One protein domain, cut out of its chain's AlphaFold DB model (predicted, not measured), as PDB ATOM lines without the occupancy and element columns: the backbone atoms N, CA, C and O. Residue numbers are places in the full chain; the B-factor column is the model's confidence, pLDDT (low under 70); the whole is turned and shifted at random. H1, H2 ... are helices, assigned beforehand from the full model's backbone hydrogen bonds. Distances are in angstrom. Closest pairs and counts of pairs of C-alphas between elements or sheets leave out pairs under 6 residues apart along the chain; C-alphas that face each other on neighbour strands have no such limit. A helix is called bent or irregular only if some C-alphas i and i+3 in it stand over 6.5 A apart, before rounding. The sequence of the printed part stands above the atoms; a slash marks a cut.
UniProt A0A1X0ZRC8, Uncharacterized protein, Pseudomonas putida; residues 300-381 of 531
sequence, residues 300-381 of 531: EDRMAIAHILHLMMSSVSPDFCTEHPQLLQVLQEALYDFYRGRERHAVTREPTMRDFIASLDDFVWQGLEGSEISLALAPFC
ATOM      1  N   GLU A 300     -16.127  17.267  37.953       81.94
ATOM      2  CA  GLU A 300     -17.144  18.301  37.705       81.94
ATOM      3  C   GLU A 300     -16.850  19.102  36.431       81.94
ATOM      4  O   GLU A 300     -17.751  19.343  35.629       81.94
ATOM      5  N   ASP A 301     -15.580  19.447  36.204       83.44
ATOM      6  CA  ASP A 301     -15.159  20.161  35.003       83.44
ATOM      7  C   ASP A 301     -15.361  19.290  33.746       83.44
ATOM      8  O   ASP A 301     -15.920  19.764  32.759       83.44
ATOM      9  N   ARG A 302     -15.005  17.993  33.780       88.06
ATOM     10  CA  ARG A 302     -15.279  17.068  32.657       88.06
ATOM     11  C   ARG A 302     -16.768  16.929  32.371       88.06
ATOM     12  O   ARG A 302     -17.154  16.911  31.207       88.06
ATOM     13  N   MET A 303     -17.596  16.848  33.410       87.25
ATOM     14  CA  MET A 303     -19.050  16.783  33.259       87.25
ATOM     15  C   MET A 303     -19.581  18.044  32.575       87.25
ATOM     16  O   MET A 303     -20.344  17.943  31.615       87.25
ATOM     17  N   ALA A 304     -19.131  19.226  33.005       86.31
ATOM     18  CA  ALA A 304     -19.499  20.488  32.370       86.31
ATOM     19  C   ALA A 304     -19.088  20.522  30.888       86.31
ATOM     20  O   ALA A 304     -19.893  20.898  30.035       86.31
ATOM     21  N   ILE A 305     -17.877  20.055  30.565       91.44
ATOM     22  CA  ILE A 305     -17.392  19.955  29.180       91.44
ATOM     23  C   ILE A 305     -18.248  18.976  28.368       91.44
ATOM     24  O   ILE A 305     -18.641  19.309  27.253       91.44
ATOM     25  N   ALA A 306     -18.608  17.812  28.918       92.94
ATOM     26  CA  ALA A 306     -19.476  16.843  28.247       92.94
ATOM     27  C   ALA A 306     -20.834  17.459  27.880       92.94
ATOM     28  O   ALA A 306     -21.303  17.306  26.753       92.94
ATOM     29  N   HIS A 307     -21.439  18.213  28.804       90.69
ATOM     30  CA  HIS A 307     -22.679  18.937  28.538       90.69
ATOM     31  C   HIS A 307     -22.515  20.018  27.463       90.69
ATOM     32  O   HIS A 307     -23.395  20.164  26.616       90.69
ATOM     33  N   ILE A 308     -21.393  20.748  27.452       92.06
ATOM     34  CA  ILE A 308     -21.089  21.736  26.407       92.06
ATOM     35  C   ILE A 308     -20.982  21.059  25.036       92.06
ATOM     36  O   ILE A 308     -21.610  21.523  24.087       92.06
ATOM     37  N   LEU A 309     -20.236  19.956  24.924       94.75
ATOM     38  CA  LEU A 309     -20.090  19.212  23.669       94.75
ATOM     39  C   LEU A 309     -21.433  18.648  23.198       94.75
ATOM     40  O   LEU A 309     -21.792  18.789  22.032       94.75
ATOM     41  N   HIS A 310     -22.222  18.096  24.120       92.69
ATOM     42  CA  HIS A 310     -23.569  17.638  23.812       92.69
ATOM     43  C   HIS A 310     -24.452  18.791  23.306       92.69
ATOM     44  O   HIS A 310     -25.192  18.622  22.338       92.69
ATOM     45  N   LEU A 311     -24.391  19.969  23.935       91.31
ATOM     46  CA  LEU A 311     -25.143  21.151  23.510       91.31
ATOM     47  C   LEU A 311     -24.696  21.638  22.126       91.31
ATOM     48  O   LEU A 311     -25.549  21.957  21.298       91.31
ATOM     49  N   MET A 312     -23.389  21.652  21.852       93.31
ATOM     50  CA  MET A 312     -22.837  21.962  20.530       93.31
ATOM     51  C   MET A 312     -23.430  21.043  19.461       93.31
ATOM     52  O   MET A 312     -24.000  21.537  18.489       93.31
ATOM     53  N   MET A 313     -23.370  19.727  19.678       93.50
ATOM     54  CA  MET A 313     -23.900  18.721  18.751       93.50
ATOM     55  C   MET A 313     -25.415  18.853  18.583       93.50
ATOM     56  O   MET A 313     -25.902  18.891  17.461       93.50
ATOM     57  N   SER A 314     -26.161  19.025  19.677       89.94
ATOM     58  CA  SER A 314     -27.619  19.211  19.634       89.94
ATOM     59  C   SER A 314     -28.043  20.462  18.866       89.94
ATOM     60  O   SER A 314     -29.126  20.483  18.292       89.94
ATOM     61  N   SER A 315     -27.209  21.502  18.861       88.25
ATOM     62  CA  SER A 315     -27.522  22.770  18.196       88.25
ATOM     63  C   SER A 315     -27.316  22.709  16.677       88.25
ATOM     64  O   SER A 315     -27.900  23.512  15.952       88.25
ATOM     65  N   VAL A 316     -26.483  21.784  16.183       90.31
ATOM     66  CA  VAL A 316     -26.176  21.637  14.744       90.31
ATOM     67  C   VAL A 316     -26.755  20.368  14.119       90.31
ATOM     68  O   VAL A 316     -27.072  20.379  12.933       90.31
ATOM     69  N   SER A 317     -26.921  19.314  14.917       90.31
ATOM     70  CA  SER A 317     -27.352  17.974  14.511       90.31
ATOM     71  C   SER A 317     -28.341  17.403  15.545       90.31
ATOM     72  O   SER A 317     -28.010  16.457  16.265       90.31
ATOM     73  N   PRO A 318     -29.554  17.975  15.674       87.06
ATOM     74  CA  PRO A 318     -30.526  17.551  16.686       87.06
ATOM     75  C   PRO A 318     -31.000  16.101  16.503       87.06
ATOM     76  O   PRO A 318     -31.239  15.414  17.498       87.06
ATOM     77  N   ASP A 319     -31.087  15.628  15.258       89.94
ATOM     78  CA  ASP A 319     -31.497  14.257  14.933       89.94
ATOM     79  C   ASP A 319     -30.511  13.236  15.514       89.94
ATOM     80  O   ASP A 319     -30.919  12.326  16.230       89.94
ATOM     81  N   PHE A 320     -29.205  13.480  15.354       90.81
ATOM     82  CA  PHE A 320     -28.146  12.640  15.923       90.81
ATOM     83  C   PHE A 320     -28.289  12.485  17.447       90.81
ATOM     84  O   PHE A 320     -28.276  11.381  17.985       90.81
ATOM     85  N   CYS A 321     -28.495  13.585  18.176       87.69
ATOM     86  CA  CYS A 321     -28.675  13.520  19.630       87.69
ATOM     87  C   CYS A 321     -29.978  12.821  20.052       87.69
ATOM     88  O   CYS A 321     -30.081  12.358  21.186       87.69
ATOM     89  N   THR A 322     -30.980  12.778  19.173       87.94
ATOM     90  CA  THR A 322     -32.263  12.108  19.426       87.94
ATOM     91  C   THR A 322     -32.153  10.602  19.181       87.94
ATOM     92  O   THR A 322     -32.725   9.816  19.933       87.94
ATOM     93  N   GLU A 323     -31.372  10.195  18.180       91.62
ATOM     94  CA  GLU A 323     -31.064   8.793  17.870       91.62
ATOM     95  C   GLU A 323     -30.123   8.147  18.904       91.62
ATOM     96  O   GLU A 323     -30.163   6.931  19.106       91.62
ATOM     97  N   HIS A 324     -29.329   8.955  19.618       91.88
ATOM     98  CA  HIS A 324     -28.343   8.491  20.599       91.88
ATOM     99  C   HIS A 324     -28.580   9.071  22.010       91.88
ATOM    100  O   HIS A 324     -27.812   9.921  22.470       91.88
ATOM    101  N   PRO A 325     -29.596   8.602  22.762       88.75
ATOM    102  CA  PRO A 325     -29.889   9.098  24.115       88.75
ATOM    103  C   PRO A 325     -28.746   8.878  25.124       88.75
ATOM    104  O   PRO A 325     -28.631   9.607  26.108       88.75
ATOM    105  N   GLN A 326     -27.871   7.901  24.880       91.81
ATOM    106  CA  GLN A 326     -26.684   7.608  25.688       91.81
ATOM    107  C   GLN A 326     -25.500   8.560  25.440       91.81
ATOM    108  O   GLN A 326     -24.491   8.468  26.139       91.81
ATOM    109  N   LEU A 327     -25.603   9.480  24.471       92.75
ATOM    110  CA  LEU A 327     -24.496  10.326  24.013       92.75
ATOM    111  C   LEU A 327     -23.789  11.074  25.149       92.75
ATOM    112  O   LEU A 327     -22.567  11.177  25.148       92.75
ATOM    113  N   LEU A 328     -24.524  11.573  26.145       91.25
ATOM    114  CA  LEU A 328     -23.910  12.280  27.270       91.25
ATOM    115  C   LEU A 328     -22.958  11.379  28.078       91.25
ATOM    116  O   LEU A 328     -21.876  11.827  28.446       91.25
ATOM    117  N   GLN A 329     -23.330  10.118  28.324       91.94
ATOM    118  CA  GLN A 329     -22.467   9.147  29.010       91.94
ATOM    119  C   GLN A 329     -21.261   8.784  28.138       91.94
ATOM    120  O   GLN A 329     -20.133   8.757  28.621       91.94
ATOM    121  N   VAL A 330     -21.489   8.602  26.832       95.19
ATOM    122  CA  VAL A 330     -20.422   8.340  25.856       95.19
ATOM    123  C   VAL A 330     -19.386   9.474  25.865       95.19
ATOM    124  O   VAL A 330     -18.186   9.219  25.915       95.19
ATOM    125  N   LEU A 331     -19.837  10.734  25.870       95.31
ATOM    126  CA  LEU A 331     -18.965  11.911  25.915       95.31
ATOM    127  C   LEU A 331     -18.169  12.005  27.223       95.31
ATOM    128  O   LEU A 331     -17.018  12.435  27.202       95.31
ATOM    129  N   GLN A 332     -18.753  11.609  28.358       93.50
ATOM    130  CA  GLN A 332     -18.048  11.583  29.644       93.50
ATOM    131  C   GLN A 332     -16.888  10.583  29.632       93.50
ATOM    132  O   GLN A 332     -15.789  10.923  30.074       93.50
ATOM    133  N   GLU A 333     -17.110   9.389  29.080       94.81
ATOM    134  CA  GLU A 333     -16.073   8.363  28.933       94.81
ATOM    135  C   GLU A 333     -15.002   8.783  27.919       94.81
ATOM    136  O   GLU A 333     -13.810   8.708  28.218       94.81
ATOM    137  N   ALA A 334     -15.402   9.347  26.775       95.50
ATOM    138  CA  ALA A 334     -14.464   9.889  25.791       95.50
ATOM    139  C   ALA A 334     -13.564  10.980  26.395       95.50
ATOM    140  O   ALA A 334     -12.353  10.997  26.174       95.50
ATOM    141  N   LEU A 335     -14.130  11.883  27.203       94.06
ATOM    142  CA  LEU A 335     -13.360  12.910  27.907       94.06
ATOM    143  C   LEU A 335     -12.443  12.311  28.976       94.06
ATOM    144  O   LEU A 335     -11.321  12.787  29.150       94.06
ATOM    145  N   TYR A 336     -12.895  11.289  29.702       92.25
ATOM    146  CA  TYR A 336     -12.056  10.593  30.671       92.25
ATOM    147  C   TYR A 336     -10.826   9.972  29.996       92.25
ATOM    148  O   TYR A 336      -9.702  10.232  30.434       92.25
ATOM    149  N   ASP A 337     -11.020   9.233  28.903       91.81
ATOM    150  CA  ASP A 337      -9.927   8.629  28.139       91.81
ATOM    151  C   ASP A 337      -9.010   9.684  27.510       91.81
ATOM    152  O   ASP A 337      -7.783   9.553  27.585       91.81
ATOM    153  N   PHE A 338      -9.576  10.779  26.992       92.12
ATOM    154  CA  PHE A 338      -8.822  11.907  26.449       92.12
ATOM    155  C   PHE A 338      -7.866  12.517  27.485       92.12
ATOM    156  O   PHE A 338      -6.655  12.590  27.248       92.12
ATOM    157  N   TYR A 339      -8.367  12.918  28.659       89.50
ATOM    158  CA  TYR A 339      -7.520  13.529  29.692       89.50
ATOM    159  C   TYR A 339      -6.531  12.532  30.298       89.50
ATOM    160  O   TYR A 339      -5.357  12.864  30.464       89.50
ATOM    161  N   ARG A 340      -6.951  11.283  30.527       88.50
ATOM    162  CA  ARG A 340      -6.063  10.216  31.009       88.50
ATOM    163  C   ARG A 340      -4.931   9.928  30.022       88.50
ATOM    164  O   ARG A 340      -3.797   9.667  30.424       88.50
ATOM    165  N   GLY A 341      -5.223   9.969  28.723       86.50
ATOM    166  CA  GLY A 341      -4.231   9.865  27.661       86.50
ATOM    167  C   GLY A 341      -3.209  10.997  27.737       86.50
ATOM    168  O   GLY A 341      -2.008  10.739  27.692       86.50
ATOM    169  N   ARG A 342      -3.656  12.241  27.923       86.31
ATOM    170  CA  ARG A 342      -2.759  13.404  28.030       86.31
ATOM    171  C   ARG A 342      -1.871  13.368  29.271       86.31
ATOM    172  O   ARG A 342      -0.684  13.665  29.147       86.31
ATOM    173  N   GLU A 343      -2.408  12.947  30.416       82.94
ATOM    174  CA  GLU A 343      -1.639  12.749  31.654       82.94
ATOM    175  C   GLU A 343      -0.508  11.730  31.450       82.94
ATOM    176  O   GLU A 343       0.645  11.996  31.790       82.94
ATOM    177  N   ARG A 344      -0.804  10.586  30.815       82.62
ATOM    178  CA  ARG A 344       0.198   9.542  30.519       82.62
ATOM    179  C   ARG A 344       1.321  10.029  29.607       82.62
ATOM    180  O   ARG A 344       2.457   9.593  29.767       82.62
ATOM    181  N   HIS A 345       1.002  10.898  28.652       81.31
ATOM    182  CA  HIS A 345       1.955  11.407  27.665       81.31
ATOM    183  C   HIS A 345       2.578  12.756  28.061       81.31
ATOM    184  O   HIS A 345       3.293  13.343  27.251       81.31
ATOM    185  N   ALA A 346       2.321  13.245  29.283       77.06
ATOM    186  CA  ALA A 346       2.831  14.514  29.812       77.06
ATOM    187  C   ALA A 346       2.634  15.705  28.850       77.06
ATOM    188  O   ALA A 346       3.509  16.558  28.692       77.06
ATOM    189  N   VAL A 347       1.484  15.756  28.170       76.50
ATOM    190  CA  VAL A 347       1.184  16.824  27.209       76.50
ATOM    191  C   VAL A 347       0.811  18.091  27.974       76.50
ATOM    192  O   VAL A 347      -0.306  18.213  28.465       76.50
ATOM    193  N   THR A 348       1.737  19.047  28.043       73.00
ATOM    194  CA  THR A 348       1.575  20.299  28.806       73.00
ATOM    195  C   THR A 348       0.862  21.413  28.044       73.00
ATOM    196  O   THR A 348       0.436  22.394  28.647       73.00
ATOM    197  N   ARG A 349       0.733  21.295  26.715       83.31
ATOM    198  CA  ARG A 349       0.003  22.291  25.921       83.31
ATOM    199  C   ARG A 349      -1.496  22.211  26.185       83.31
ATOM    200  O   ARG A 349      -2.024  21.146  26.507       83.31
ATOM    201  N   GLU A 350      -2.172  23.323  25.940       83.56
ATOM    202  CA  GLU A 350      -3.622  23.427  26.022       83.56
ATOM    203  C   GLU A 350      -4.324  22.382  25.125       83.56
ATOM    204  O   GLU A 350      -3.902  22.182  23.977       83.56
ATOM    205  N   PRO A 351      -5.342  21.656  25.623       89.31
ATOM    206  CA  PRO A 351      -6.174  20.792  24.790       89.31
ATOM    207  C   PRO A 351      -7.094  21.620  23.900       89.31
ATOM    208  O   PRO A 351      -7.652  22.604  24.355       89.31
ATOM    209  N   THR A 352      -7.289  21.204  22.654       90.88
ATOM    210  CA  THR A 352      -8.181  21.876  21.690       90.88
ATOM    211  C   THR A 352      -9.262  20.926  21.180       90.88
ATOM    212  O   THR A 352      -9.147  19.708  21.348       90.88
ATOM    213  N   MET A 353     -10.286  21.462  20.504       92.88
ATOM    214  CA  MET A 353     -11.314  20.647  19.840       92.88
ATOM    215  C   MET A 353     -10.698  19.659  18.855       92.88
ATOM    216  O   MET A 353     -11.102  18.499  18.806       92.88
ATOM    217  N   ARG A 354      -9.667  20.080  18.120       92.62
ATOM    218  CA  ARG A 354      -8.936  19.193  17.217       92.62
ATOM    219  C   ARG A 354      -8.227  18.050  17.924       92.62
ATOM    220  O   ARG A 354      -8.230  16.940  17.406       92.62
ATOM    221  N   ASP A 355      -7.637  18.308  19.088       92.25
ATOM    222  CA  ASP A 355      -6.994  17.248  19.866       92.25
ATOM    223  C   ASP A 355      -8.019  16.230  20.368       92.25
ATOM    224  O   ASP A 355      -7.744  15.034  20.356       92.25
ATOM    225  N   PHE A 356      -9.184  16.707  20.817       94.56
ATOM    226  CA  PHE A 356     -10.258  15.835  21.276       94.56
ATOM    227  C   PHE A 356     -10.797  14.984  20.128       94.56
ATOM    228  O   PHE A 356     -10.836  13.767  20.263       94.56
ATOM    229  N   ILE A 357     -11.111  15.586  18.976       94.75
ATOM    230  CA  ILE A 357     -11.564  14.845  17.789       94.75
ATOM    231  C   ILE A 357     -10.525  13.806  17.350       94.75
ATOM    232  O   ILE A 357     -10.883  12.660  17.127       94.75
ATOM    233  N   ALA A 358      -9.236  14.155  17.314       92.94
ATOM    234  CA  ALA A 358      -8.180  13.198  16.973       92.94
ATOM    235  C   ALA A 358      -8.069  12.031  17.972       92.94
ATOM    236  O   ALA A 358      -7.580  10.962  17.623       92.94
ATOM    237  N   SER A 359      -8.513  12.210  19.220       93.19
ATOM    238  CA  SER A 359      -8.538  11.117  20.198       93.19
ATOM    239  C   SER A 359      -9.704  10.141  20.012       93.19
ATOM    240  O   SER A 359      -9.714   9.091  20.650       93.19
ATOM    241  N   LEU A 360     -10.669  10.471  19.146       95.25
ATOM    242  CA  LEU A 360     -11.861   9.663  18.900       95.25
ATOM    243  C   LEU A 360     -11.683   8.618  17.787       95.25
ATOM    244  O   LEU A 360     -12.578   7.795  17.628       95.25
ATOM    245  N   ASP A 361     -10.568   8.624  17.043       88.94
ATOM    246  CA  ASP A 361     -10.375   7.788  15.842       88.94
ATOM    247  C   ASP A 361     -10.648   6.288  16.083       88.94
ATOM    248  O   ASP A 361     -11.280   5.642  15.250       88.94
ATOM    249  N   ASP A 362     -10.250   5.758  17.245       88.25
ATOM    250  CA  ASP A 362     -10.467   4.355  17.643       88.25
ATOM    251  C   ASP A 362     -11.470   4.204  18.807       88.25
ATOM    252  O   ASP A 362     -11.596   3.133  19.409       88.25
ATOM    253  N   PHE A 363     -12.163   5.282  19.183       93.44
ATOM    254  CA  PHE A 363     -13.065   5.266  20.329       93.44
ATOM    255  C   PHE A 363     -14.392   4.599  19.960       93.44
ATOM    256  O   PHE A 363     -15.073   5.016  19.026       93.44
ATOM    257  N   VAL A 364     -14.795   3.583  20.724       91.88
ATOM    258  CA  VAL A 364     -16.109   2.942  20.595       91.88
ATOM    259  C   VAL A 364     -16.651   2.669  21.984       91.88
ATOM    260  O   VAL A 364     -16.022   1.970  22.782       91.88
ATOM    261  N   TRP A 365     -17.844   3.183  22.275       92.75
ATOM    262  CA  TRP A 365     -18.472   2.967  23.572       92.75
ATOM    263  C   TRP A 365     -19.989   2.886  23.444       92.75
ATOM    264  O   TRP A 365     -20.614   3.692  22.761       92.75
ATOM    265  N   GLN A 366     -20.586   1.864  24.067       88.62
ATOM    266  CA  GLN A 366     -22.017   1.544  23.943       88.62
ATOM    267  C   GLN A 366     -22.536   1.523  22.487       88.62
ATOM    268  O   GLN A 366     -23.670   1.909  22.211       88.62
ATOM    269  N   GLY A 367     -21.701   1.053  21.555       87.25
ATOM    270  CA  GLY A 367     -22.052   0.922  20.140       87.25
ATOM    271  C   GLY A 367     -22.053   2.229  19.342       87.25
ATOM    272  O   GLY A 367     -22.397   2.172  18.170       87.25
ATOM    273  N   LEU A 368     -21.672   3.361  19.947       92.69
ATOM    274  CA  LEU A 368     -21.454   4.621  19.237       92.69
ATOM    275  C   LEU A 368     -19.975   4.753  18.867       92.69
ATOM    276  O   LEU A 368     -19.107   4.617  19.740       92.69
ATOM    277  N   GLU A 369     -19.691   5.010  17.592       94.31
ATOM    278  CA  GLU A 369     -18.325   5.199  17.110       94.31
ATOM    279  C   GLU A 369     -17.872   6.654  17.289       94.31
ATOM    280  O   GLU A 369     -18.616   7.617  17.084       94.31
ATOM    281  N   GLY A 370     -16.600   6.843  17.637       93.44
ATOM    282  CA  GLY A 370     -15.990   8.162  17.767       93.44
ATOM    283  C   GLY A 370     -15.969   8.948  16.453       93.44
ATOM    284  O   GLY A 370     -15.995  10.181  16.473       93.44
ATOM    285  N   SER A 371     -16.013   8.256  15.311       94.25
ATOM    286  CA  SER A 371     -16.164   8.837  13.971       94.25
ATOM    287  C   SER A 371     -17.481   9.619  13.822       94.25
ATOM    288  O   SER A 371     -17.497  10.716  13.259       94.25
ATOM    289  N   GLU A 372     -18.573   9.114  14.402       94.62
ATOM    290  CA  GLU A 372     -19.897   9.740  14.379       94.62
ATOM    291  C   GLU A 372     -19.935  10.991  15.268       94.62
ATOM    292  O   GLU A 372     -20.420  12.050  14.859       94.62
ATOM    293  N   ILE A 373     -19.325  10.908  16.455       95.56
ATOM    294  CA  ILE A 373     -19.154  12.054  17.363       95.56
ATOM    295  C   ILE A 373     -18.308  13.143  16.690       95.56
ATOM    296  O   ILE A 373     -18.651  14.329  16.734       95.56
ATOM    297  N   SER A 374     -17.224  12.741  16.025       95.38
ATOM    298  CA  SER A 374     -16.328  13.637  15.291       95.38
ATOM    299  C   SER A 374     -17.052  14.375  14.169       95.38
ATOM    300  O   SER A 374     -16.871  15.584  14.009       95.38
ATOM    301  N   LEU A 375     -17.915  13.679  13.422       94.38
ATOM    302  CA  LEU A 375     -18.717  14.279  12.360       94.38
ATOM    303  C   LEU A 375     -19.698  15.324  12.909       94.38
ATOM    304  O   LEU A 375     -19.807  16.419  12.355       94.38
ATOM    305  N   ALA A 376     -20.368  15.026  14.022       94.75
ATOM    306  CA  ALA A 376     -21.297  15.958  14.660       94.75
ATOM    307  C   ALA A 376     -20.597  17.181  15.293       94.75
ATOM    308  O   ALA A 376     -21.181  18.264  15.338       94.75
ATOM    309  N   LEU A 377     -19.336  17.052  15.727       96.00
ATOM    310  CA  LEU A 377     -18.520  18.170  16.227       96.00
ATOM    311  C   LEU A 377     -17.747  18.923  15.131       96.00
ATOM    312  O   LEU A 377     -17.227  20.011  15.392       96.00
ATOM    313  N   ALA A 378     -17.709  18.412  13.897       94.62
ATOM    314  CA  ALA A 378     -16.975  19.017  12.783       94.62
ATOM    315  C   ALA A 378     -17.270  20.518  12.552       94.62
ATOM    316  O   ALA A 378     -16.325  21.259  12.267       94.62
ATOM    317  N   PRO A 379     -18.506  21.041  12.724       94.38
ATOM    318  CA  PRO A 379     -18.769  22.477  12.595       94.38
ATOM    319  C   PRO A 379     -17.973  23.367  13.563       94.38
ATOM    320  O   PRO A 379     -17.773  24.546  13.267       94.38
ATOM    321  N   PHE A 380     -17.511  22.820  14.689       93.81
ATOM    322  CA  PHE A 380     -16.782  23.519  15.751       93.81
ATOM    323  C   PHE A 380     -15.267  23.261  15.723       93.81
ATOM    324  O   PHE A 380     -14.560  23.756  16.594       93.81
ATOM    325  N   CYS A 381     -14.755  22.515  14.737       92.81
ATOM    326  CA  CYS A 381     -13.346  22.130  14.646       92.81
ATOM    327  C   CYS A 381     -12.717  22.505  13.297       92.81
ATOM    328  O   CYS A 381     -13.363  22.441  12.250       92.81
TER     329      CYS A 381
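Overview. This is residues 300 to 381 of the 531 residues of an uncharacterized protein of Pseudomonas putida (UniProt A0A1X0ZRC8). Two long helices, H1 and H3, cross steeply, and H5 packs across residues 309 to 316 of H1, with the short H4 side by side with H5. The short H2 and the link after H3 lie at opposite ends of the longest axis. The printed part has 82 residues with five named helices, H1 to H5 in order along the chain, and no named strand; the class is all helix. It is compact, with a radius of gyration of the C-alphas of 12.1 A, and only just elongated, spanning 37 by 25 by 23 A.

Arrangement. H1, residues 300 to 316, touches H2, residues 318 to 323, with residues 310 to 314 alone; their closest C-alphas, Ser 314 and Cys 321, are 5.8 A apart. Their tilt is 69.6 degrees, steep but only just short of about perpendicular. H1 touches H3, residues 327 to 344, at a steep tilt of 53 degrees, opposite ways; the closest C-alphas are those of Ala 306 and Leu 331, 5.5 A apart. H4, residues 353 to 358, is close to H3 but not clearly touching, with C-alphas of Phe 338 and Phe 356 closest at 6.7 A. H5, residues 370 to 380, touches H1 about perpendicular at 75 degrees, closest at the C-alphas of Met 313 and Ala 376, 5.6 A. H4 and H5 form a helical hairpin at a shallow tilt of 24 degrees, opposite ways; they only just touch, with 3 pairs of C-alphas within 8 A, the closest being Ile 357 and Ser 374 at 5.5 A. H3 and H5 are near each other, while H4 is apart from H1 and H2. The helix packing is mostly crossed. In H1, H2, H3 and H4 every O i to N i+4 pair is within hydrogen-bond range; in H5 it is 5 of 7.

Along the chain. H1 begins at C-alpha 300 (-17.144, 18.301, 37.705) and is 24.9 A long. H3 is 25.5 A long and ends at C-alpha 344 (0.198, 9.542, 30.519). H5 is 15.5 A long, ends at C-alpha 380 (-16.782, 23.519, 15.751), and is irregular: C-alphas 376 and 379 are 7.3 A apart. H2 and H4 measure 8.9 A and 8.6 A.

Size, cuts and confidence. The two C-alphas farthest apart, those of Asp 319 and Ala 346, are 37.4 A apart. The links H1 to H2 and H2 to H3 are tight, H3 to H4 is short, and H4 to H5 is long, with residues 364 to 365 paired antiparallel with 368 to 369. The printed part has no cut, and no printed residue is under 70 in pLDDT.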